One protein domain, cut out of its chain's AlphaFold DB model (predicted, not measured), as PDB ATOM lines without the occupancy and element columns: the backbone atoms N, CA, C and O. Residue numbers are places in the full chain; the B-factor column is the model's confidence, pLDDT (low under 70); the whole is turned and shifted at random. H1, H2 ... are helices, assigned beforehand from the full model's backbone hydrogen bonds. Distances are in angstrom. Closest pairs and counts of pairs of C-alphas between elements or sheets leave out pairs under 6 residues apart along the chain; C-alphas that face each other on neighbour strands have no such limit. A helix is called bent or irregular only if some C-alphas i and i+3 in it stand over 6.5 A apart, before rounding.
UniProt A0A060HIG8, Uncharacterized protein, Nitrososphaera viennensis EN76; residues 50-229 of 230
ATOM      1  N   ALA A  50      52.464 -15.832 316.474       62.22
ATOM      2  CA  ALA A  50      53.827 -15.993 316.986       62.22
ATOM      3  C   ALA A  50      54.923 -15.933 315.902       62.22
ATOM      4  O   ALA A  50      55.957 -15.307 316.106       62.22
ATOM      5  N   GLU A  51      54.703 -16.534 314.733       64.38
ATOM      6  CA  GLU A  51      55.682 -16.528 313.635       64.38
ATOM      7  C   GLU A  51      55.816 -15.122 313.035       64.38
ATOM      8  O   GLU A  51      56.909 -14.655 312.715       64.38
ATOM      9  N   ARG A  52      54.694 -14.399 312.983       64.94
ATOM     10  CA  ARG A  52      54.638 -13.011 312.517       64.94
ATOM     11  C   ARG A  52      55.299 -12.045 313.508       64.94
ATOM     12  O   ARG A  52      55.998 -11.128 313.082       64.94
ATOM     13  N   PHE A  53      55.131 -12.285 314.810       65.69
ATOM     14  CA  PHE A  53      55.858 -11.581 315.868       65.69
ATOM     15  C   PHE A  53      57.372 -11.783 315.727       65.69
ATOM     16  O   PHE A  53      58.101 -10.801 315.629       65.69
ATOM     17  N   LEU A  54      57.836 -13.033 315.615       65.62
ATOM     18  CA  LEU A  54      59.264 -13.351 315.481       65.62
ATOM     19  C   LEU A  54      59.896 -12.731 314.231       65.62
ATOM     20  O   LEU A  54      61.025 -12.243 314.292       65.62
ATOM     21  N   PHE A  55      59.170 -12.714 313.112       65.75
ATOM     22  CA  PHE A  55      59.641 -12.088 311.880       65.75
ATOM     23  C   PHE A  55      59.889 -10.583 312.064       65.75
ATOM     24  O   PHE A  55      60.979 -10.096 311.763       65.75
ATOM     25  N   HIS A  56      58.919  -9.854 312.627       65.62
ATOM     26  CA  HIS A  56      59.076  -8.422 312.899       65.62
ATOM     27  C   HIS A  56      60.111  -8.136 313.984       65.62
ATOM     28  O   HIS A  56      60.867  -7.175 313.858       65.62
ATOM     29  N   SER A  57      60.202  -8.982 315.013       65.81
ATOM     30  CA  SER A  57      61.232  -8.839 316.036       65.81
ATOM     31  C   SER A  57      62.633  -8.953 315.441       65.81
ATOM     32  O   SER A  57      63.480  -8.113 315.729       65.81
ATOM     33  N   ARG A  58      62.873  -9.940 314.567       69.38
ATOM     34  CA  ARG A  58      64.176 -10.156 313.920       69.38
ATOM     35  C   ARG A  58      64.611  -8.966 313.065       69.38
ATOM     36  O   ARG A  58      65.782  -8.602 313.084       69.38
ATOM     37  N   GLU A  59      63.685  -8.374 312.319       66.50
ATOM     38  CA  GLU A  59      63.972  -7.223 311.457       66.50
ATOM     39  C   GLU A  59      64.379  -5.971 312.239       66.50
ATOM     40  O   GLU A  59      65.240  -5.214 311.798       66.50
ATOM     41  N   MET A  60      63.775  -5.773 313.407       69.31
ATOM     42  CA  MET A  60      63.997  -4.615 314.271       69.31
ATOM     43  C   MET A  60      65.209  -4.786 315.203       69.31
ATOM     44  O   MET A  60      65.767  -3.813 315.715       69.31
ATOM     45  N   PHE A  61      65.651  -6.030 315.393       75.88
ATOM     46  CA  PHE A  61      66.659  -6.400 316.379       75.88
ATOM     47  C   PHE A  61      68.022  -5.748 316.141       75.88
ATOM     48  O   PHE A  61      68.651  -5.287 317.084       75.88
ATOM     49  N   ALA A  62      68.476  -5.662 314.886       74.50
ATOM     50  CA  ALA A  62      69.800  -5.125 314.560       74.50
ATOM     51  C   ALA A  62      69.956  -3.645 314.951       74.50
ATOM     52  O   ALA A  62      71.016  -3.230 315.415       74.50
ATOM     53  N   VAL A  63      68.893  -2.859 314.779       72.00
ATOM     54  CA  VAL A  63      68.867  -1.436 315.138       72.00
ATOM     55  C   VAL A  63      68.767  -1.270 316.649       72.00
ATOM     56  O   VAL A  63      69.505  -0.467 317.214       72.00
ATOM     57  N   ALA A  64      67.904  -2.053 317.303       75.50
ATOM     58  CA  ALA A  64      67.779  -2.050 318.759       75.50
ATOM     59  C   ALA A  64      69.110  -2.408 319.438       75.50
ATOM     60  O   ALA A  64      69.536  -1.711 320.349       75.50
ATOM     61  N   LEU A  65      69.817  -3.415 318.920       79.19
ATOM     62  CA  LEU A  65      71.133  -3.821 319.417       79.19
ATOM     63  C   LEU A  65      72.177  -2.714 319.211       79.19
ATOM     64  O   LEU A  65      72.986  -2.462 320.094       79.19
ATOM     65  N   GLY A  66      72.137  -2.003 318.080       77.94
ATOM     66  CA  GLY A  66      73.007  -0.846 317.850       77.94
ATOM     67  C   GLY A  66      72.778   0.292 318.851       77.94
ATOM     68  O   GLY A  66      73.744   0.877 319.334       77.94
ATOM     69  N   ILE A  67      71.517   0.588 319.182       77.25
ATOM     70  CA  ILE A  67      71.167   1.581 320.208       77.25
ATOM     71  C   ILE A  67      71.671   1.112 321.575       77.25
ATOM     72  O   ILE A  67      72.343   1.874 322.260       77.25
ATOM     73  N   GLU A  68      71.428  -0.147 321.929       81.44
ATOM     74  CA  GLU A  68      71.831  -0.721 323.214       81.44
ATOM     75  C   GLU A  68      73.356  -0.720 323.406       81.44
ATOM     76  O   GLU A  68      73.859  -0.348 324.461       81.44
ATOM     77  N   VAL A  69      74.122  -1.030 322.354       83.44
ATOM     78  CA  VAL A  69      75.592  -0.940 322.383       83.44
ATOM     79  C   VAL A  69      76.062   0.492 322.659       83.44
ATOM     80  O   VAL A  69      77.007   0.677 323.424       83.44
ATOM     81  N   LEU A  70      75.414   1.512 322.079       82.06
ATOM     82  CA  LEU A  70      75.720   2.911 322.406       82.06
ATOM     83  C   LEU A  70      75.366   3.255 323.861       82.06
ATOM     84  O   LEU A  70      76.117   3.992 324.504       82.06
ATOM     85  N   CYS A  71      74.249   2.736 324.378       82.38
ATOM     86  CA  CYS A  71      73.813   2.968 325.757       82.38
ATOM     87  C   CYS A  71      74.842   2.414 326.739       82.38
ATOM     88  O   CYS A  71      75.408   3.180 327.515       82.38
ATOM     89  N   ILE A  72      75.198   1.134 326.607       82.62
ATOM     90  CA  ILE A  72      76.187   0.479 327.470       82.62
ATOM     91  C   ILE A  72      77.544   1.176 327.365       82.62
ATOM     92  O   ILE A  72      78.136   1.523 328.381       82.62
ATOM     93  N   ALA A  73      78.026   1.462 326.150       85.38
ATOM     94  CA  ALA A  73      79.312   2.138 325.975       85.38
ATOM     95  C   ALA A  73      79.344   3.519 326.654       85.38
ATOM     96  O   ALA A  73      80.354   3.906 327.238       85.38
ATOM     97  N   SER A  74      78.242   4.270 326.597       84.69
ATOM     98  CA  SER A  74      78.155   5.578 327.254       84.69
ATOM     99  C   SER A  74      77.964   5.488 328.769       84.69
ATOM    100  O   SER A  74      78.556   6.298 329.485       84.69
ATOM    101  N   ALA A  75      77.232   4.488 329.263       84.81
ATOM    102  CA  ALA A  75      77.117   4.196 330.688       84.81
ATOM    103  C   ALA A  75      78.480   3.846 331.300       84.81
ATOM    104  O   ALA A  75      78.870   4.440 332.304       84.81
ATOM    105  N   GLU A  76      79.239   2.963 330.647       84.94
ATOM    106  CA  GLU A  76      80.592   2.566 331.051       84.94
ATOM    107  C   GLU A  76      81.555   3.757 331.071       84.94
ATOM    108  O   GLU A  76      82.323   3.940 332.017       84.94
ATOM    109  N   LEU A  77      81.497   4.623 330.055       87.31
ATOM    110  CA  LEU A  77      82.287   5.856 330.039       87.31
ATOM    111  C   LEU A  77      81.906   6.790 331.195       87.31
ATOM    112  O   LEU A  77      82.789   7.366 331.831       87.31
ATOM    113  N   GLY A  78      80.612   6.930 331.491       85.31
ATOM    114  CA  GLY A  78      80.123   7.773 332.580       85.31
ATOM    115  C   GLY A  78      80.486   7.259 333.963       85.31
ATOM    116  O   GLY A  78      80.923   8.041 334.807       85.31
ATOM    117  N   GLN A  79      80.374   5.950 334.179       85.81
ATOM    118  CA  GLN A  79      80.779   5.316 335.429       85.81
ATOM    119  C   GLN A  79      82.288   5.429 335.640       85.81
ATOM    120  O   GLN A  79      82.718   5.862 336.707       85.81
ATOM    121  N   ASN A  80      83.097   5.130 334.621       86.31
ATOM    122  CA  ASN A  80      84.552   5.247 334.724       86.31
ATOM    123  C   ASN A  80      84.998   6.697 334.953       86.31
ATOM    124  O   ASN A  80      85.846   6.948 335.808       86.31
ATOM    125  N   ALA A  81      84.393   7.666 334.258       87.94
ATOM    126  CA  ALA A  81      84.658   9.084 334.497       87.94
ATOM    127  C   ALA A  81      84.239   9.517 335.912       87.94
ATOM    128  O   ALA A  81      84.980  10.235 336.580       87.94
ATOM    129  N   GLY A  82      83.081   9.058 336.391       85.75
ATOM    130  CA  GLY A  82      82.601   9.345 337.739       85.75
ATOM    131  C   GLY A  82      83.520   8.776 338.822       85.75
ATOM    132  O   GLY A  82      83.916   9.503 339.727       85.75
ATOM    133  N   LEU A  83      83.933   7.512 338.700       88.25
ATOM    134  CA  LEU A  83      84.869   6.889 339.642       88.25
ATOM    135  C   LEU A  83      86.246   7.561 339.608       88.25
ATOM    136  O   LEU A  83      86.864   7.738 340.657       88.25
ATOM    137  N   TYR A  84      86.710   7.977 338.428       89.38
ATOM    138  CA  TYR A  84      87.969   8.704 338.281       89.38
ATOM    139  C   TYR A  84      87.935  10.077 338.971       89.38
ATOM    140  O   TYR A  84      88.913  10.473 339.599       89.38
ATOM    141  N   LEU A  85      86.811  10.796 338.880       90.25
ATOM    142  CA  LEU A  85      86.661  12.144 339.438       90.25
ATOM    143  C   LEU A  85      86.329  12.158 340.937       90.25
ATOM    144  O   LEU A  85      86.821  13.023 341.659       90.25
ATOM    145  N   PHE A  86      85.489  11.232 341.404       89.44
ATOM    146  CA  PHE A  86      84.948  11.241 342.769       89.44
ATOM    147  C   PHE A  86      85.548  10.160 343.683       89.44
ATOM    148  O   PHE A  86      85.346  10.206 344.898       89.44
ATOM    149  N   GLY A  87      86.335   9.236 343.124       84.44
ATOM    150  CA  GLY A  87      87.012   8.167 343.853       84.44
ATOM    151  C   GLY A  87      86.110   6.979 344.204       84.44
ATOM    152  O   GLY A  87      84.895   6.993 344.015       84.44
ATOM    153  N   VAL A  88      86.724   5.920 344.743       87.00
ATOM    154  CA  VAL A  88      86.044   4.668 345.132       87.00
ATOM    155  C   VAL A  88      85.584   4.740 346.594       87.00
ATOM    156  O   VAL A  88      86.038   4.000 347.462       87.00
ATOM    157  N   ASN A  89      84.705   5.691 346.888       90.31
ATOM    158  CA  ASN A  89      83.993   5.814 348.161       90.31
ATOM    159  C   ASN A  89      82.482   5.648 347.919       90.31
ATOM    160  O   ASN A  89      82.021   5.733 346.785       90.31
ATOM    161  N   TYR A  90      81.683   5.412 348.966       87.19
ATOM    162  CA  TYR A  90      80.235   5.176 348.808       87.19
ATOM    163  C   TYR A  90      79.527   6.284 348.013       87.19
ATOM    164  O   TYR A  90      78.689   5.999 347.160       87.19
ATOM    165  N   ALA A  91      79.900   7.544 348.258       86.88
ATOM    166  CA  ALA A  91      79.374   8.685 347.517       86.88
ATOM    167  C   ALA A  91      79.841   8.694 346.051       86.88
ATOM    168  O   ALA A  91      79.025   8.911 345.163       86.88
ATOM    169  N   GLY A  92      81.117   8.420 345.779       83.75
ATOM    170  CA  GLY A  92      81.679   8.374 344.429       83.75
ATOM    171  C   GLY A  92      81.114   7.235 343.587       83.75
ATOM    172  O   GLY A  92      80.803   7.458 342.423       83.75
ATOM    173  N   ILE A  93      80.862   6.067 344.189       85.00
ATOM    174  CA  ILE A  93      80.149   4.953 343.544       85.00
ATOM    175  C   ILE A  93      78.714   5.371 343.200       85.00
ATOM    176  O   ILE A  93      78.250   5.159 342.084       85.00
ATOM    177  N   ALA A  94      77.993   6.008 344.126       86.81
ATOM    178  CA  ALA A  94      76.638   6.474 343.841       86.81
ATOM    179  C   ALA A  94      76.622   7.512 342.700       86.81
ATOM    180  O   ALA A  94      75.813   7.419 341.777       86.81
ATOM    181  N   VAL A  95      77.546   8.477 342.730       87.31
ATOM    182  CA  VAL A  95      77.667   9.515 341.699       87.31
ATOM    183  C   VAL A  95      78.071   8.919 340.352       87.31
ATOM    184  O   VAL A  95      77.517   9.321 339.332       87.31
ATOM    185  N   SER A  96      78.975   7.936 340.319       86.00
ATOM    186  CA  SER A  96      79.387   7.286 339.075       86.00
ATOM    187  C   SER A  96      78.241   6.526 338.415       86.00
ATOM    188  O   SER A  96      78.069   6.634 337.201       86.00
ATOM    189  N   TYR A  97      77.403   5.837 339.194       82.56
ATOM    190  CA  TYR A  97      76.190   5.199 338.678       82.56
ATOM    191  C   TYR A  97      75.229   6.220 338.068       82.56
ATOM    192  O   TYR A  97      74.795   6.050 336.928       82.56
ATOM    193  N   VAL A  98      74.939   7.311 338.785       86.69
ATOM    194  CA  VAL A  98      74.075   8.392 338.277       86.69
ATOM    195  C   VAL A  98      74.645   8.990 336.990       86.69
ATOM    196  O   VAL A  98      73.905   9.229 336.038       86.69
ATOM    197  N   MET A  99      75.961   9.193 336.934       86.38
ATOM    198  CA  MET A  99      76.650   9.740 335.767       86.38
ATOM    199  C   MET A  99      76.599   8.790 334.565       86.38
ATOM    200  O   MET A  99      76.380   9.246 333.444       86.38
ATOM    201  N   GLY A 100      76.717   7.479 334.796       84.06
ATOM    202  CA  GLY A 100      76.501   6.444 333.784       84.06
ATOM    203  C   GLY A 100      75.101   6.507 333.173       84.06
ATOM    204  O   GLY A 100      74.971   6.659 331.959       84.06
ATOM    205  N   TYR A 101      74.052   6.490 334.004       82.19
ATOM    206  CA  TYR A 101      72.666   6.602 333.520       82.19
ATOM    207  C   TYR A 101      72.393   7.918 332.802       82.19
ATOM    208  O   TYR A 101      71.684   7.943 331.799       82.19
ATOM    209  N   ALA A 102      72.954   9.022 333.298       85.19
ATOM    210  CA  ALA A 102      72.804  10.316 332.654       85.19
ATOM    211  C   ALA A 102      73.424  10.307 331.250       85.19
ATOM    212  O   ALA A 102      72.796  10.778 330.303       85.19
ATOM    213  N   LEU A 103      74.620   9.732 331.091       85.06
ATOM    214  CA  LEU A 103      75.279   9.612 329.792       85.06
ATOM    215  C   LEU A 103      74.522   8.680 328.843       85.06
ATOM    216  O   LEU A 103      74.299   9.077 327.702       85.06
ATOM    217  N   ALA A 104      74.041   7.527 329.311       84.00
ATOM    218  CA  ALA A 104      73.176   6.634 328.531       84.00
ATOM    219  C   ALA A 104      71.871   7.319 328.081       84.00
ATOM    220  O   ALA A 104      71.446   7.237 326.924       84.00
ATOM    221  N   GLY A 105      71.246   8.087 328.973       79.06
ATOM    222  CA  GLY A 105      70.046   8.847 328.639       79.06
ATOM    223  C   GLY A 105      70.300   9.973 327.640       79.06
ATOM    224  O   GLY A 105      69.499  10.207 326.735       79.06
ATOM    225  N   VAL A 106      71.438  10.654 327.750       83.81
ATOM    226  CA  VAL A 106      71.822  11.688 326.787       83.81
ATOM    227  C   VAL A 106      72.139  11.066 325.428       83.81
ATOM    228  O   VAL A 106      71.711  11.601 324.407       83.81
ATOM    229  N   THR A 107      72.838   9.932 325.371       84.31
ATOM    230  CA  THR A 107      73.178   9.298 324.091       84.31
ATOM    231  C   THR A 107      71.957   8.769 323.358       84.31
ATOM    232  O   THR A 107      71.825   9.018 322.156       84.31
ATOM    233  N   THR A 108      71.018   8.124 324.047       78.00
ATOM    234  CA  THR A 108      69.734   7.723 323.448       78.00
ATOM    235  C   THR A 108      68.946   8.919 322.940       78.00
ATOM    236  O   THR A 108      68.488   8.909 321.795       78.00
ATOM    237  N   PHE A 109      68.838   9.975 323.745       77.69
ATOM    238  CA  PHE A 109      68.143  11.192 323.356       77.69
ATOM    239  C   PHE A 109      68.758  11.812 322.098       77.69
ATOM    240  O   PHE A 109      68.043  12.108 321.142       77.69
ATOM    241  N   LEU A 110      70.085  11.943 322.049       80.31
ATOM    242  CA  LEU A 110      70.789  12.471 320.882       80.31
ATOM    243  C   LEU A 110      70.608  11.579 319.656       80.31
ATOM    244  O   LEU A 110      70.388  12.078 318.556       80.31
ATOM    245  N   THR A 111      70.629  10.264 319.841       78.00
ATOM    246  CA  THR A 111      70.386   9.303 318.760       78.00
ATOM    247  C   THR A 111      68.978   9.445 318.183       78.00
ATOM    248  O   THR A 111      68.798   9.345 316.973       78.00
ATOM    249  N   ILE A 112      67.971   9.708 319.019       73.31
ATOM    250  CA  ILE A 112      66.598   9.988 318.571       73.31
ATOM    251  C   ILE A 112      66.538  11.345 317.860       73.31
ATOM    252  O   ILE A 112      65.942  11.468 316.793       73.31
ATOM    253  N   LEU A 113      67.197  12.353 318.422       73.31
ATOM    254  CA  LEU A 113      67.144  13.732 317.955       73.31
ATOM    255  C   LEU A 113      67.828  13.956 316.599       73.31
ATOM    256  O   LEU A 113      67.384  14.765 315.783       73.31
ATOM    257  N   GLY A 114      68.929  13.252 316.356       66.62
ATOM    258  CA  GLY A 114      69.703  13.372 315.127       66.62
ATOM    259  C   GLY A 114      69.115  12.676 313.917       66.62
ATOM    260  O   GLY A 114      69.600  12.877 312.803       66.62
ATOM    261  N   ARG A 115      68.062  11.883 314.112       67.31
ATOM    262  CA  ARG A 115      67.414  11.170 313.019       67.31
ATOM    263  C   ARG A 115      66.637  12.131 312.142       67.31
ATOM    264  O   ARG A 115      65.716  12.818 312.579       67.31
ATOM    265  N   ASN A 116      67.029  12.165 310.873       55.94
ATOM    266  CA  ASN A 116      66.369  12.968 309.861       55.94
ATOM    267  C   ASN A 116      65.320  12.106 309.157       55.94
ATOM    268  O   ASN A 116      65.642  11.277 308.307       55.94
ATOM    269  N   CYS A 117      64.061  12.282 309.535       53.94
ATOM    270  CA  CYS A 117      62.941  11.725 308.791       53.94
ATOM    271  C   CYS A 117      62.826  12.522 307.497       53.94
ATOM    272  O   CYS A 117      62.942  13.743 307.532       53.94
ATOM    273  N   GLY A 118      62.659  11.859 306.354       41.19
ATOM    274  CA  GLY A 118      62.788  12.444 305.008       41.19
ATOM    275  C   GLY A 118      61.870  13.630 304.656       41.19
ATOM    276  O   GLY A 118      61.845  14.041 303.502       41.19
ATOM    277  N   SER A 119      61.143  14.213 305.608       37.53
ATOM    278  CA  SER A 119      60.475  15.505 305.486       37.53
ATOM    279  C   SER A 119      61.036  16.434 306.561       37.53
ATOM    280  O   SER A 119      60.841  16.199 307.750       37.53
ATOM    281  N   GLY A 120      61.775  17.466 306.147       39.59
ATOM    282  CA  GLY A 120      62.639  18.302 306.991       39.59
ATOM    283  C   GLY A 120      61.969  19.178 308.060       39.59
ATOM    284  O   GLY A 120      62.429  20.299 308.257       39.59
ATOM    285  N   LYS A 121      60.901  18.718 308.729       35.44
ATOM    286  CA  LYS A 121      60.194  19.439 309.803       35.44
ATOM    287  C   LYS A 121      59.603  18.563 310.927       35.44
ATOM    288  O   LYS A 121      58.915  19.111 311.776       35.44
ATOM    289  N   THR A 122      59.841  17.247 310.973       40.69
ATOM    290  CA  THR A 122      59.266  16.379 312.030       40.69
ATOM    291  C   THR A 122      60.265  15.346 312.552       40.69
ATOM    292  O   THR A 122      60.859  14.600 311.772       40.69
ATOM    293  N   LEU A 123      60.436  15.295 313.877       43.91
ATOM    294  CA  LEU A 123      61.211  14.277 314.594       43.91
ATOM    295  C   LEU A 123      60.425  12.952 314.642       43.91
ATOM    296  O   LEU A 123      59.256  12.938 315.021       43.91
ATOM    297  N   CYS A 124      61.048  11.828 314.272       50.50
ATOM    298  CA  CYS A 124      60.386  10.521 314.338       50.50
ATOM    299  C   CYS A 124      60.448   9.928 315.742       50.50
ATOM    300  O   CYS A 124      61.507   9.869 316.367       50.50
ATOM    301  N   GLY A 125      59.320   9.381 316.195       51.81
ATOM    302  CA  GLY A 125      59.291   8.519 317.371       51.81
ATOM    303  C   GLY A 125      60.090   7.228 317.160       51.81
ATOM    304  O   GLY A 125      60.280   6.761 316.034       51.81
ATOM    305  N   CYS A 126      60.497   6.609 318.271       52.53
ATOM    306  CA  CYS A 126      61.300   5.381 318.307       52.53
ATOM    307  C   CYS A 126      60.703   4.228 317.464       52.53
ATOM    308  O   CYS A 126      61.437   3.389 316.959       52.53
ATOM    309  N   CYS A 127      59.382   4.206 317.243       50.06
ATOM    310  CA  CYS A 127      58.707   3.174 316.448       50.06
ATOM    311  C   CYS A 127      58.966   3.250 314.936       50.06
ATOM    312  O   CYS A 127      59.189   2.224 314.305       50.06
ATOM    313  N   SER A 128      58.999   4.454 314.360       50.97
ATOM    314  CA  SER A 128      59.264   4.653 312.922       50.97
ATOM    315  C   SER A 128      60.731   4.334 312.568       50.97
ATOM    316  O   SER A 128      61.063   3.905 311.463       50.97
ATOM    317  N   VAL A 129      61.619   4.444 313.560       52.44
ATOM    318  CA  VAL A 129      63.051   4.132 313.454       52.44
ATOM    319  C   VAL A 129      63.321   2.645 313.228       52.44
ATOM    320  O   VAL A 129      64.162   2.290 312.401       52.44
ATOM    321  N   LEU A 130      62.611   1.776 313.950       53.72
ATOM    322  CA  LEU A 130      62.759   0.325 313.824       53.72
ATOM    323  C   LEU A 130      62.219  -0.184 312.474       53.72
ATOM    324  O   LEU A 130      62.621  -1.247 312.008       53.72
ATOM    325  N   GLU A 131      61.361   0.597 311.813       54.25
ATOM    326  CA  GLU A 131      60.777   0.285 310.505       54.25
ATOM    327  C   GLU A 131      61.650   0.747 309.328       54.25
ATOM    328  O   GLU A 131      61.868  -0.012 308.388       54.25
ATOM    329  N   ASN A 132      62.214   1.958 309.381       51.91
ATOM    330  CA  ASN A 132      62.953   2.538 308.248       51.91
ATOM    331  C   ASN A 132      64.323   1.868 307.973       51.91
ATOM    332  O   ASN A 132      64.943   2.074 306.928       51.91
ATOM    333  N   SER A 133      64.817   1.063 308.916       51.75
ATOM    334  CA  SER A 133      66.072   0.305 308.785       51.75
ATOM    335  C   SER A 133      65.865  -1.208 308.637       51.75
ATOM    336  O   SER A 133      66.840  -1.961 308.683       51.75
ATOM    337  N   GLN A 134      64.624  -1.659 308.394       53.12
ATOM    338  CA  GLN A 134      64.319  -3.064 308.107       53.12
ATOM    339  C   GLN A 134      65.190  -3.610 306.959       53.12
ATOM    340  O   GLN A 134      65.299  -3.012 305.887       53.12
ATOM    341  N   GLY A 135      65.824  -4.764 307.188       54.66
ATOM    342  CA  GLY A 135      66.556  -5.524 306.164       54.66
ATOM    343  C   GLY A 135      68.021  -5.132 305.940       54.66
ATOM    344  O   GLY A 135      68.716  -5.808 305.181       54.66
ATOM    345  N   LYS A 136      68.537  -4.093 306.609       56.94
ATOM    346  CA  LYS A 136      69.975  -3.776 306.613       56.94
ATOM    347  C   LYS A 136      70.624  -4.544 307.768       56.94
ATOM    348  O   LYS A 136      70.160  -4.463 308.897       56.94
ATOM    349  N   GLY A 137      71.662  -5.340 307.501       62.47
ATOM    350  CA  GLY A 137      72.336  -6.156 308.525       62.47
ATOM    351  C   GLY A 137      72.883  -5.357 309.725       62.47
ATOM    352  O   GLY A 137      72.747  -4.136 309.807       62.47
ATOM    353  N   PHE A 138      73.553  -6.036 310.660       67.50
ATOM    354  CA  PHE A 138      74.034  -5.418 311.904       67.50
ATOM    355  C   PHE A 138      74.985  -4.228 311.679       67.50
ATOM    356  O   PHE A 138      74.727  -3.133 312.166       67.50
ATOM    357  N   VAL A 139      76.039  -4.407 310.876       73.31
ATOM    358  CA  VAL A 139      77.052  -3.367 310.607       73.31
ATOM    359  C   VAL A 139      76.459  -2.085 309.993       73.31
ATOM    360  O   VAL A 139      76.704  -1.008 310.538       73.31
ATOM    361  N   PRO A 140      75.653  -2.134 308.912       72.94
ATOM    362  CA  PRO A 140      75.043  -0.921 308.367       72.94
ATOM    363  C   PRO A 140      74.009  -0.290 309.316       72.94
ATOM    364  O   PRO A 140      73.871   0.932 309.318       72.94
ATOM    365  N   SER A 141      73.326  -1.086 310.147       70.75
ATOM    366  CA  SER A 141      72.407  -0.579 311.180       70.75
ATOM    367  C   SER A 141      73.145   0.148 312.308       70.75
ATOM    368  O   SER A 141      72.719   1.214 312.758       70.75
ATOM    369  N   MET A 142      74.298  -0.379 312.723       73.06
ATOM    370  CA  MET A 142      75.169   0.244 313.717       73.06
ATOM    371  C   MET A 142      75.787   1.542 313.182       73.06
ATOM    372  O   MET A 142      75.727   2.573 313.849       73.06
ATOM    373  N   ALA A 143      76.298   1.533 311.945       76.69
ATOM    374  CA  ALA A 143      76.825   2.731 311.288       76.69
ATOM    375  C   ALA A 143      75.751   3.823 311.120       76.69
ATOM    376  O   ALA A 143      76.033   5.005 311.320       76.69
ATOM    377  N   GLY A 144      74.513   3.432 310.799       75.75
ATOM    378  CA  GLY A 144      73.364   4.338 310.781       75.75
ATOM    379  C   GLY A 144      73.111   4.964 312.152       75.75
ATOM    380  O   GLY A 144      73.061   6.181 312.265       75.75
ATOM    381  N   THR A 145      73.071   4.146 313.203       75.25
ATOM    382  CA  THR A 145      72.831   4.606 314.581       75.25
ATOM    383  C   THR A 145      73.917   5.569 315.077       75.25
ATOM    384  O   THR A 145      73.598   6.590 315.679       75.25
ATOM    385  N   LEU A 146      75.191   5.319 314.757       81.06
ATOM    386  CA  LEU A 146      76.288   6.249 315.062       81.06
ATOM    387  C   LEU A 146      76.173   7.565 314.286       81.06
ATOM    388  O   LEU A 146      76.428   8.638 314.834       81.06
ATOM    389  N   ARG A 147      75.781   7.501 313.009       83.69
ATOM    390  CA  ARG A 147      75.548   8.694 312.187       83.69
ATOM    391  C   ARG A 147      74.396   9.529 312.739       83.69
ATOM    392  O   ARG A 147      74.505  10.751 312.777       83.69
ATOM    393  N   ASP A 148      73.335   8.862 313.171       81.06
ATOM    394  CA  ASP A 148      72.164   9.465 313.793       81.06
ATOM    395  C   ASP A 148      72.544  10.142 315.115       81.06
ATOM    396  O   ASP A 148      72.271  11.322 315.296       81.06
ATOM    397  N   PHE A 149      73.289   9.462 315.987       81.88
ATOM    398  CA  PHE A 149      73.852  10.068 317.195       81.88
ATOM    399  C   PHE A 149      74.699  11.313 316.885       81.88
ATOM    400  O   PHE A 149      74.483  12.378 317.464       81.88
ATOM    401  N   ALA A 150      75.619  11.223 315.920       83.56
ATOM    402  CA  ALA A 150      76.485  12.337 315.538       83.56
ATOM    403  C   ALA A 150      75.701  13.527 314.954       83.56
ATOM    404  O   ALA A 150      76.012  14.686 315.238       83.56
ATOM    405  N   ALA A 151      74.670  13.262 314.150       82.00
ATOM    406  CA  ALA A 151      73.752  14.289 313.672       82.00
ATOM    407  C   ALA A 151      72.973  14.924 314.833       82.00
ATOM    408  O   ALA A 151      72.737  16.131 314.828       82.00
ATOM    409  N   GLY A 152      72.645  14.138 315.858       80.00
ATOM    410  CA  GLY A 152      71.931  14.586 317.045       80.00
ATOM    411  C   GLY A 152      72.746  15.533 317.897       80.00
ATOM    412  O   GLY A 152      72.263  16.599 318.259       80.00
ATOM    413  N   VAL A 153      74.020  15.204 318.112       84.06
ATOM    414  CA  VAL A 153      74.989  16.095 318.764       84.06
ATOM    415  C   VAL A 153      75.058  17.443 318.042       84.06
ATOM    416  O   VAL A 153      75.023  18.491 318.681       84.06
ATOM    417  N   ARG A 154      75.101  17.438 316.702       82.12
ATOM    418  CA  ARG A 154      75.139  18.676 315.903       82.12
ATOM    419  C   ARG A 154      73.839  19.474 315.984       82.12
ATOM    420  O   ARG A 154      73.885  20.699 315.967       82.12
ATOM    421  N   LYS A 155      72.697  18.788 316.056       76.25
ATOM    422  CA  LYS A 155      71.359  19.392 316.088       76.25
ATOM    423  C   LYS A 155      70.941  19.825 317.500       76.25
ATOM    424  O   LYS A 155      70.073  20.678 317.639       76.25
ATOM    425  N   LEU A 156      71.607  19.335 318.549       78.94
ATOM    426  CA  LEU A 156      71.356  19.724 319.941       78.94
ATOM    427  C   LEU A 156      71.440  21.246 320.158       78.94
ATOM    428  O   LEU A 156      70.671  21.800 320.941       78.94
ATOM    429  N   SER A 157      72.333  21.936 319.444       70.62
ATOM    430  CA  SER A 157      72.496  23.391 319.553       70.62
ATOM    431  C   SER A 157      71.311  24.187 318.984       70.62
ATOM    432  O   SER A 157      71.043  25.288 319.461       70.62
ATOM    433  N   SER A 158      70.573  23.640 318.010       68.50
ATOM    434  CA  SER A 158      69.434  24.302 317.351       68.50
ATOM    435  C   SER A 158      68.063  23.870 317.887       68.50
ATOM    436  O   SER A 158      67.047  24.492 317.584       68.50
ATOM    437  N   VAL A 159      68.031  22.840 318.730       63.69
ATOM    438  CA  VAL A 159      66.824  22.189 319.269       63.69
ATOM    439  C   VAL A 159      66.065  22.996 320.312       63.69
ATOM    440  O   VAL A 159      64.879  22.756 320.529       63.69
ATOM    441  N   ARG A 160      66.707  23.986 320.941       59.69
ATOM    442  CA  ARG A 160      66.074  24.817 321.980       59.69
ATOM    443  C   ARG A 160      64.836  25.581 321.478       59.69
ATOM    444  O   ARG A 160      64.062  26.058 322.297       59.69
ATOM    445  N   SER A 161      64.654  25.661 320.158       57.91
ATOM    446  CA  SER A 161      63.533  26.327 319.492       57.91
ATOM    447  C   SER A 161      62.406  25.389 319.026       57.91
ATOM    448  O   SER A 161      61.450  25.885 318.436       57.91
ATOM    449  N   GLU A 162      62.477  24.067 319.249       61.91
ATOM    450  CA  GLU A 162      61.401  23.156 318.820       61.91
ATOM    451  C   GLU A 162      60.294  22.979 319.880       61.91
ATOM    452  O   GLU A 162      60.579  22.587 321.015       61.91
ATOM    453  N   PRO A 163      59.012  23.196 319.520       57.25
ATOM    454  CA  PRO A 163      57.884  23.110 320.452       57.25
ATOM    455  C   PRO A 163      57.531  21.672 320.877       57.25
ATOM    456  O   PRO A 163      56.868  21.483 321.894       57.25
ATOM    457  N   GLU A 164      57.992  20.650 320.148       61.75
ATOM    458  CA  GLU A 164      57.676  19.234 320.416       61.75
ATOM    459  C   GLU A 164      58.728  18.513 321.282       61.75
ATOM    460  O   GLU A 164      58.647  17.309 321.517       61.75
ATOM    461  N   LEU A 165      59.716  19.236 321.819       64.12
ATOM    462  CA  LEU A 165      60.817  18.636 322.579       64.12
ATOM    463  C   LEU A 165      60.347  17.883 323.835       64.12
ATOM    464  O   LEU A 165      60.889  16.833 324.186       64.12
ATOM    465  N   GLY A 166      59.326  18.414 324.514       64.94
ATOM    466  CA  GLY A 166      58.820  17.859 325.770       64.94
ATOM    467  C   GLY A 166      58.140  16.497 325.607       64.94
ATOM    468  O   GLY A 166      58.338  15.610 326.440       64.94
ATOM    469  N   SER A 167      57.374  16.298 324.530       62.31
ATOM    470  CA  SER A 167      56.724  15.010 324.251       62.31
ATOM    471  C   SER A 167      57.763  13.938 323.910       62.31
ATOM    472  O   SER A 167      57.676  12.819 324.416       62.31
ATOM    473  N   ILE A 168      58.798  14.313 323.157       63.22
ATOM    474  CA  ILE A 168      59.897  13.434 322.746       63.22
ATOM    475  C   ILE A 168      60.759  13.033 323.938       63.22
ATOM    476  O   ILE A 168      61.047  11.847 324.101       63.22
ATOM    477  N   LEU A 169      61.121  13.984 324.803       65.31
ATOM    478  CA  LEU A 169      61.832  13.707 326.053       65.31
ATOM    479  C   LEU A 169      61.042  12.733 326.927       65.31
ATOM    480  O   LEU A 169      61.611  11.765 327.423       65.31
ATOM    481  N   LYS A 170      59.725  12.932 327.055       66.12
ATOM    482  CA  LYS A 170      58.866  12.054 327.856       66.12
ATOM    483  C   LYS A 170      58.835  10.629 327.303       66.12
ATOM    484  O   LYS A 170      59.008   9.681 328.061       66.12
ATOM    485  N   THR A 171      58.656  10.458 325.993       62.25
ATOM    486  CA  THR A 171      58.658   9.120 325.377       62.25
ATOM    487  C   THR A 171      60.032   8.459 325.405       62.25
ATOM    488  O   THR A 171      60.121   7.260 325.653       62.25
ATOM    489  N   SER A 172      61.102   9.233 325.201       64.06
ATOM    490  CA  SER A 172      62.480   8.731 325.238       64.06
ATOM    491  C   SER A 172      62.858   8.293 326.650       64.06
ATOM    492  O   SER A 172      63.431   7.225 326.813       64.06
ATOM    493  N   ALA A 173      62.458   9.061 327.669       66.50
ATOM    494  CA  ALA A 173      62.675   8.720 329.068       66.50
ATOM    495  C   ALA A 173      61.960   7.423 329.462       66.50
ATOM    496  O   ALA A 173      62.558   6.584 330.123       66.50
ATOM    497  N   VAL A 174      60.709   7.218 329.029       69.62
ATOM    498  CA  VAL A 174      59.985   5.967 329.316       69.62
ATOM    499  C   VAL A 174      60.698   4.768 328.691       69.62
ATOM    500  O   VAL A 174      60.920   3.778 329.380       69.62
ATOM    501  N   ILE A 175      61.089   4.867 327.416       65.56
ATOM    502  CA  ILE A 175      61.771   3.773 326.710       65.56
ATOM    503  C   ILE A 175      63.131   3.484 327.349       65.56
ATOM    504  O   ILE A 175      63.427   2.323 327.621       65.56
ATOM    505  N   LEU A 176      63.908   4.528 327.644       69.12
ATOM    506  CA  LEU A 176      65.197   4.422 328.320       69.12
ATOM    507  C   LEU A 176      65.047   3.716 329.666       69.12
ATOM    508  O   LEU A 176      65.704   2.712 329.895       69.12
ATOM    509  N   VAL A 177      64.134   4.186 330.523       72.25
ATOM    510  CA  VAL A 177      63.900   3.566 331.830       72.25
ATOM    511  C   VAL A 177      63.540   2.095 331.652       72.25
ATOM    512  O   VAL A 177      64.119   1.259 332.329       72.25
ATOM    513  N   THR A 178      62.647   1.744 330.723       73.00
ATOM    514  CA  THR A 178      62.258   0.338 330.523       73.00
ATOM    515  C   THR A 178      63.378  -0.550 329.980       73.00
ATOM    516  O   THR A 178      63.522  -1.675 330.455       73.00
ATOM    517  N   ALA A 179      64.166  -0.071 329.014       69.94
ATOM    518  CA  ALA A 179      65.253  -0.837 328.404       69.94
ATOM    519  C   ALA A 179      66.413  -1.023 329.390       69.94
ATOM    520  O   ALA A 179      66.826  -2.151 329.643       69.94
ATOM    521  N   GLU A 180      66.837   0.059 330.042       70.69
ATOM    522  CA  GLU A 180      67.895   0.040 331.054       70.69
ATOM    523  C   GLU A 180      67.502  -0.827 332.257       70.69
ATOM    524  O   GLU A 180      68.294  -1.648 332.711       70.69
ATOM    525  N   SER A 181      66.251  -0.731 332.733       75.88
ATOM    526  CA  SER A 181      65.742  -1.605 333.806       75.88
ATOM    527  C   SER A 181      65.855  -3.083 333.437       75.88
ATOM    528  O   SER A 181      66.245  -3.899 334.270       75.88
ATOM    529  N   ALA A 182      65.518  -3.436 332.191       75.38
ATOM    530  CA  ALA A 182      65.627  -4.805 331.702       75.38
ATOM    531  C   ALA A 182      67.093  -5.256 331.603       75.38
ATOM    532  O   ALA A 182      67.406  -6.379 331.997       75.38
ATOM    533  N   CYS A 183      67.993  -4.382 331.145       74.50
ATOM    534  CA  CYS A 183      69.427  -4.657 331.082       74.50
ATOM    535  C   CYS A 183      70.036  -4.909 332.460       74.50
ATOM    536  O   CYS A 183      70.705  -5.925 332.635       74.50
ATOM    537  N   ILE A 184      69.766  -4.049 333.445       74.06
ATOM    538  CA  ILE A 184      70.271  -4.205 334.820       74.06
ATOM    539  C   ILE A 184      69.746  -5.497 335.428       74.06
ATOM    540  O   ILE A 184      70.519  -6.289 335.958       74.06
ATOM    541  N   LEU A 185      68.435  -5.735 335.318       74.19
ATOM    542  CA  LEU A 185      67.808  -6.911 335.905       74.19
ATOM    543  C   LEU A 185      68.392  -8.199 335.309       74.19
ATOM    544  O   LEU A 185      68.650  -9.154 336.038       74.19
ATOM    545  N   VAL A 186      68.676  -8.227 334.004       74.62
ATOM    546  CA  VAL A 186      69.323  -9.381 333.363       74.62
ATOM    547  C   VAL A 186      70.809  -9.486 333.711       74.62
ATOM    548  O   VAL A 186      71.292 -10.585 333.981       74.62
ATOM    549  N   ALA A 187      71.531  -8.371 333.782       69.88
ATOM    550  CA  ALA A 187      72.931  -8.365 334.195       69.88
ATOM    551  C   ALA A 187      73.107  -8.873 335.639       69.88
ATOM    552  O   ALA A 187      73.943  -9.743 335.880       69.88
ATOM    553  N   GLU A 188      72.285  -8.400 336.581       71.56
ATOM    554  CA  GLU A 188      72.327  -8.826 337.984       71.56
ATOM    555  C   GLU A 188      71.885 -10.277 338.163       71.56
ATOM    556  O   GLU A 188      72.542 -11.031 338.878       71.56
ATOM    557  N   THR A 189      70.812 -10.705 337.491       75.62
ATOM    558  CA  THR A 189      70.337 -12.099 337.578       75.62
ATOM    559  C   THR A 189      71.357 -13.089 337.024       75.62
ATOM    560  O   THR A 189      71.595 -14.126 337.643       75.62
ATOM    561  N   VAL A 190      72.016 -12.770 335.905       69.19
ATOM    562  CA  VAL A 190      73.109 -13.591 335.358       69.19
ATOM    563  C   VAL A 190      74.346 -13.526 336.256       69.19
ATOM    564  O   VAL A 190      74.997 -14.551 336.467       69.19
ATOM    565  N   GLY A 191      74.648 -12.358 336.830       65.25
ATOM    566  CA  GLY A 191      75.718 -12.181 337.810       65.25
ATOM    567  C   GLY A 191      75.544 -13.076 339.039       65.25
ATOM    568  O   GLY A 191      76.473 -13.790 339.416       65.25
ATOM    569  N   LEU A 192      74.333 -13.109 339.603       70.62
ATOM    570  CA  LEU A 192      73.989 -13.951 340.749       70.62
ATOM    571  C   LEU A 192      73.979 -15.443 340.393       70.62
ATOM    572  O   LEU A 192      74.468 -16.259 341.169       70.62
ATOM    573  N   ALA A 193      73.424 -15.803 339.233       73.06
ATOM    574  CA  ALA A 193      73.239 -17.200 338.841       73.06
ATOM    575  C   ALA A 193      74.533 -17.882 338.366       73.06
ATOM    576  O   ALA A 193      74.701 -19.080 338.581       73.06
ATOM    577  N   PHE A 194      75.442 -17.142 337.719       70.38
ATOM    578  CA  PHE A 194      76.602 -17.719 337.030       70.38
ATOM    579  C   PHE A 194      77.963 -17.228 337.532       70.38
ATOM    580  O   PHE A 194      78.956 -17.598 336.916       70.38
ATOM    581  N   TYR A 195      78.025 -16.439 338.616       62.97
ATOM    582  CA  TYR A 195      79.196 -15.960 339.389       62.97
ATOM    583  C   TYR A 195      80.581 -15.967 338.685       62.97
ATOM    584  O   TYR A 195      81.131 -14.896 338.438       62.97
ATOM    585  N   GLN A 196      81.148 -17.127 338.319       57.62
ATOM    586  CA  GLN A 196      82.425 -17.279 337.592       57.62
ATOM    587  C   GLN A 196      82.387 -17.012 336.069       57.62
ATOM    588  O   GLN A 196      83.381 -16.555 335.514       57.62
ATOM    589  N   GLN A 197      81.280 -17.288 335.373       61.28
ATOM    590  CA  GLN A 197      81.096 -17.029 333.926       61.28
ATOM    591  C   GLN A 197      80.261 -15.767 333.660       61.28
ATOM    592  O   GLN A 197      79.910 -15.458 332.518       61.28
ATOM    593  N   SER A 198      79.966 -15.035 334.732       59.59
ATOM    594  CA  SER A 198      79.072 -13.884 334.782       59.59
ATOM    595  C   SER A 198      79.417 -12.819 333.748       59.59
ATOM    596  O   SER A 198      78.530 -12.417 333.016       59.59
ATOM    597  N   ILE A 199      80.674 -12.398 333.594       62.66
ATOM    598  CA  ILE A 199      81.029 -11.291 332.682       62.66
ATOM    599  C   ILE A 199      80.809 -11.667 331.209       62.66
ATOM    600  O   ILE A 199      80.275 -10.876 330.434       62.66
ATOM    601  N   LEU A 200      81.175 -12.892 330.821       69.25
ATOM    602  CA  LEU A 200      81.117 -13.328 329.423       69.25
ATOM    603  C   LEU A 200      79.679 -13.592 328.950       69.25
ATOM    604  O   LEU A 200      79.396 -13.466 327.761       69.25
ATOM    605  N   LEU A 201      78.779 -13.949 329.875       70.25
ATOM    606  CA  LEU A 201      77.359 -14.178 329.596       70.25
ATOM    607  C   LEU A 201      76.482 -12.948 329.879       70.25
ATOM    608  O   LEU A 201      75.555 -12.682 329.122       70.25
ATOM    609  N   SER A 202      76.750 -12.189 330.941       71.62
ATOM    610  CA  SER A 202      75.890 -11.076 331.380       71.62
ATOM    611  C   SER A 202      75.781  -9.991 330.325       71.62
ATOM    612  O   SER A 202      74.672  -9.578 330.017       71.62
ATOM    613  N   VAL A 203      76.897  -9.587 329.714       70.94
ATOM    614  CA  VAL A 203      76.919  -8.533 328.695       70.94
ATOM    615  C   VAL A 203      76.074  -8.906 327.467       70.94
ATOM    616  O   VAL A 203      75.164  -8.147 327.131       70.94
ATOM    617  N   PRO A 204      76.282 -10.060 326.797       75.62
ATOM    618  CA  PRO A 204      75.445 -10.432 325.660       75.62
ATOM    619  C   PRO A 204      73.989 -10.717 326.050       75.62
ATOM    620  O   PRO A 204      73.099 -10.363 325.280       75.62
ATOM    621  N   LEU A 205      73.705 -11.310 327.218       75.25
ATOM    622  CA  LEU A 205      72.316 -11.521 327.648       75.25
ATOM    623  C   LEU A 205      71.602 -10.207 327.987       75.25
ATOM    624  O   LEU A 205      70.442 -10.053 327.614       75.25
ATOM    625  N   ALA A 206      72.280  -9.259 328.636       75.75
ATOM    626  CA  ALA A 206      71.743  -7.931 328.911       75.75
ATOM    627  C   ALA A 206      71.455  -7.187 327.600       75.75
ATOM    628  O   ALA A 206      70.340  -6.714 327.412       75.75
ATOM    629  N   LEU A 207      72.390  -7.211 326.641       76.81
ATOM    630  CA  LEU A 207      72.188  -6.672 325.289       76.81
ATOM    631  C   LEU A 207      70.954  -7.268 324.596       76.81
ATOM    632  O   LEU A 207      70.155  -6.542 324.005       76.81
ATOM    633  N   LEU A 208      70.789  -8.595 324.655       79.38
ATOM    634  CA  LEU A 208      69.629  -9.272 324.071       79.38
ATOM    635  C   LEU A 208      68.329  -8.873 324.779       79.38
ATOM    636  O   LEU A 208      67.316  -8.662 324.112       79.38
ATOM    637  N   ALA A 209      68.349  -8.769 326.108       77.75
ATOM    638  CA  ALA A 209      67.188  -8.422 326.915       77.75
ATOM    639  C   ALA A 209      66.748  -6.966 326.727       77.75
ATOM    640  O   ALA A 209      65.559  -6.727 326.523       77.75
ATOM    641  N   GLY A 210      67.686  -6.015 326.715       73.31
ATOM    642  CA  GLY A 210      67.423  -4.605 326.415       73.31
ATOM    643  C   GLY A 210      66.873  -4.417 325.009       73.31
ATOM    644  O   GLY A 210      65.787  -3.857 324.823       73.31
ATOM    645  N   ALA A 211      67.535  -5.014 324.011       77.56
ATOM    646  CA  ALA A 211      67.050  -4.992 322.634       77.56
ATOM    647  C   ALA A 211      65.647  -5.614 322.515       77.56
ATOM    648  O   ALA A 211      64.782  -5.080 321.816       77.56
ATOM    649  N   PHE A 212      65.380  -6.714 323.224       77.19
ATOM    650  CA  PHE A 212      64.056  -7.330 323.249       77.19
ATOM    651  C   PHE A 212      63.011  -6.446 323.938       77.19
ATOM    652  O   PHE A 212      61.904  -6.334 323.419       77.19
ATOM    653  N   ALA A 213      63.340  -5.772 325.043       75.88
ATOM    654  CA  ALA A 213      62.432  -4.858 325.738       75.88
ATOM    655  C   ALA A 213      61.985  -3.687 324.844       75.88
ATOM    656  O   ALA A 213      60.826  -3.272 324.899       75.88
ATOM    657  N   ILE A 214      62.865  -3.212 323.958       70.75
ATOM    658  CA  ILE A 214      62.552  -2.177 322.962       70.75
ATOM    659  C   ILE A 214      61.677  -2.743 321.828       70.75
ATOM    660  O   ILE A 214      60.709  -2.113 321.393       70.75
ATOM    661  N   VAL A 215      62.005  -3.942 321.338       73.88
ATOM    662  CA  VAL A 215      61.383  -4.551 320.151       73.88
ATOM    663  C   VAL A 215      60.023  -5.194 320.449       73.88
ATOM    664  O   VAL A 215      59.097  -5.084 319.643       73.88
ATOM    665  N   ALA A 216      59.870  -5.865 321.591       70.25
ATOM    666  CA  ALA A 216      58.689  -6.641 321.962       70.25
ATOM    667  C   ALA A 216      57.364  -5.853 321.931       70.25
ATOM    668  O   ALA A 216      56.428  -6.329 321.279       70.25
ATOM    669  N   PRO A 217      57.233  -4.656 322.544       64.56
ATOM    670  CA  PRO A 217      55.972  -3.911 322.505       64.56
ATOM    671  C   PRO A 217      55.587  -3.500 321.079       64.56
ATOM    672  O   PRO A 217      54.404  -3.478 320.729       64.56
ATOM    673  N   GLN A 218      56.572  -3.230 320.219       64.38
ATOM    674  CA  GLN A 218      56.327  -2.844 318.831       64.38
ATOM    675  C   GLN A 218      55.957  -4.036 317.951       64.38
ATOM    676  O   GLN A 218      54.971  -3.980 317.212       64.38
ATOM    677  N   ALA A 219      56.694  -5.138 318.072       61.59
ATOM    678  CA  ALA A 219      56.390  -6.376 317.372       61.59
ATOM    679  C   ALA A 219      55.009  -6.922 317.780       61.59
ATOM    680  O   ALA A 219      54.247  -7.361 316.918       61.59
ATOM    681  N   TYR A 220      54.636  -6.818 319.062       62.22
ATOM    682  CA  TYR A 220      53.315  -7.214 319.557       62.22
ATOM    683  C   TYR A 220      52.196  -6.355 318.962       62.22
ATOM    684  O   TYR A 220      51.188  -6.882 318.481       62.22
ATOM    685  N   ARG A 221      52.384  -5.030 318.912       62.03
ATOM    686  CA  ARG A 221      51.418  -4.111 318.297       62.03
ATOM    687  C   ARG A 221      51.218  -4.410 316.807       62.03
ATOM    688  O   ARG A 221      50.088  -4.408 316.329       62.03
ATOM    689  N   LYS A 222      52.284  -4.746 316.076       62.03
ATOM    690  CA  LYS A 222      52.178  -5.151 314.664       62.03
ATOM    691  C   LYS A 222      51.505  -6.509 314.479       62.03
ATOM    692  O   LYS A 222      50.647  -6.655 313.609       62.03
ATOM    693  N   ALA A 223      51.864  -7.495 315.296       57.16
ATOM    694  CA  ALA A 223      51.291  -8.835 315.221       57.16
ATOM    695  C   ALA A 223      49.784  -8.832 315.533       57.16
ATOM    696  O   ALA A 223      49.021  -9.529 314.865       57.16
ATOM    697  N   THR A 224      49.344  -8.009 316.489       54.00
ATOM    698  CA  THR A 224      47.927  -7.854 316.855       54.00
ATOM    699  C   THR A 224      47.124  -7.104 315.793       54.00
ATOM    700  O   THR A 224      46.066  -7.590 315.404       54.00
ATOM    701  N   ILE A 225      47.641  -6.007 315.227       53.81
ATOM    702  CA  ILE A 225      46.993  -5.310 314.095       53.81
ATOM    703  C   ILE A 225      46.869  -6.238 312.875       53.81
ATOM    704  O   ILE A 225      45.846  -6.254 312.196       53.81
ATOM    705  N   ALA A 226      47.887  -7.061 312.612       47.00
ATOM    706  CA  ALA A 226      47.859  -8.026 311.517       47.00
ATOM    707  C   ALA A 226      46.961  -9.252 311.795       47.00
ATOM    708  O   ALA A 226      46.568  -9.932 310.848       47.00
ATOM    709  N   SER A 227      46.667  -9.554 313.065       43.16
ATOM    710  CA  SER A 227      45.775 -10.640 313.506       43.16
ATOM    711  C   SER A 227      44.316 -10.197 313.615       43.16
ATOM    712  O   SER A 227      43.432 -11.020 313.436       43.16
ATOM    713  N   ALA A 228      44.048  -8.921 313.895       41.66
ATOM    714  CA  ALA A 228      42.694  -8.362 313.898       41.66
ATOM    715  C   ALA A 228      42.112  -8.206 312.478       41.66
ATOM    716  O   ALA A 228      40.927  -7.940 312.318       41.66
ATOM    717  N   ARG A 229      42.958  -8.377 311.450       36.38
ATOM    718  CA  ARG A 229      42.627  -8.310 310.017       36.38
ATOM    719  C   ARG A 229      42.435  -9.679 309.343       36.38
ATOM    720  O   ARG A 229      42.293  -9.718 308.122       36.38
TER     721      ARG A 229
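What this domain is: This is residues 50 to 229 of the 230 residues of an uncharacterized protein of Nitrososphaera viennensis EN76 (UniProt A0A060HIG8). Two long helical hairpins, H1b with H2 and H5 with H6a, cross each other near their open ends and splay apart toward their turns, while H4 lies across the open end of the first hairpin. Beyond the crossing, H1a and H6b, the other arms of the two bent helices, pair with each other, and the short H3 lies near them after a long link. The printed part has 180 residues with six named helices, H1 to H6 in chain order, and no named strand; the class is all helix. The whole is compact, with a radius of gyration of the C-alphas of 17.3 A, and it spans 55 by 43 by 27 A along its three main axes.

Where its parts are: The longest helix by residues, H1, is residues 50 to 86. By its hydrogen bonds it was assigned as one helix, but it is bent: C-alphas 59 and 62 are 6.9 A apart. Its arm H1a, residues 50 to 59, begins at C-alpha 50 at (53.827, -15.993, 316.986). The other arm, H1b, residues 62 to 86, is 36.0 A long and ends at C-alpha 86 at (84.948, 11.241, 342.769). H2 is residues 90 to 113, 34.6 A long. H3 is residues 126 to 132, and H4, residues 138 to 155, is 25.3 A long. H5, residues 165 to 194, is 42.2 A long. H6, residues 198 to 227, was likewise assigned as one helix by its hydrogen bonds but is bent, with C-alphas 214 and 217 6.8 A apart. Its arms are H6a, residues 198 to 214, 23.4 A long, and H6b, residues 217 to 227, which ends at C-alpha 227 at (45.775, -10.640, 313.506).

How they stand to each other: The hub is H1, whose arms stand at a steep tilt of 59 degrees. H1b and H2 form a helical hairpin and touch, closest at the C-alphas of Ala 75 and Gly 100, 3.9 A; they run opposite ways at a shallow tilt of 34 degrees, only just short of steep. H4 touches H2 about perpendicular, at 85 degrees, with the C-alphas of Thr 111 and Phe 149 3.9 A apart. With residues 138 to 145 alone, H4 also touches H1b, closest at the C-alphas of Gly 66 and Met 142, 4.8 A. H6a touches H1b at a steep tilt of 56 degrees, closest at the C-alphas of Ala 64 and Ala 211, 4.9 A. H5 and H6a are the second helical hairpin, closest at the C-alphas of Cys 183 and Ala 206, 4.6 A, with a shallow tilt of 33 degrees, only just short of steep. H5 touches H2 with residues 169 to 176 alone, closest at the C-alphas of Phe 109 and Ser 172, 6.5 A. H1a and H6b touch, with the C-alphas of Phe 53 and Ala 223 5.4 A apart, and run opposite ways. H3 touches no helix; it is close but not clearly touching to H1b, with the C-alphas of Val 63 and Leu 130 6.5 A apart. H4 and H5 are apart. Each O i to N i+4 pair is within hydrogen-bond range in H1a, H1b, H2, H4, H5 and H6b; in H6a 11 of 13 are, and in H3 1 of 3, beside 2 of 4 O i to N i+3 pairs.

The domain as a whole: The C-alphas of Gly 87 and Arg 229, the two farthest apart, are 58.2 A apart. The printed part has no cut. The link from H2 to H3, residues 114 to 125, is long. The mean pLDDT of the printed part is 70.6, and 78 residues are under 70, among them residues 50 to 60, 114 to 138, 158 to 176 and 217 to 229.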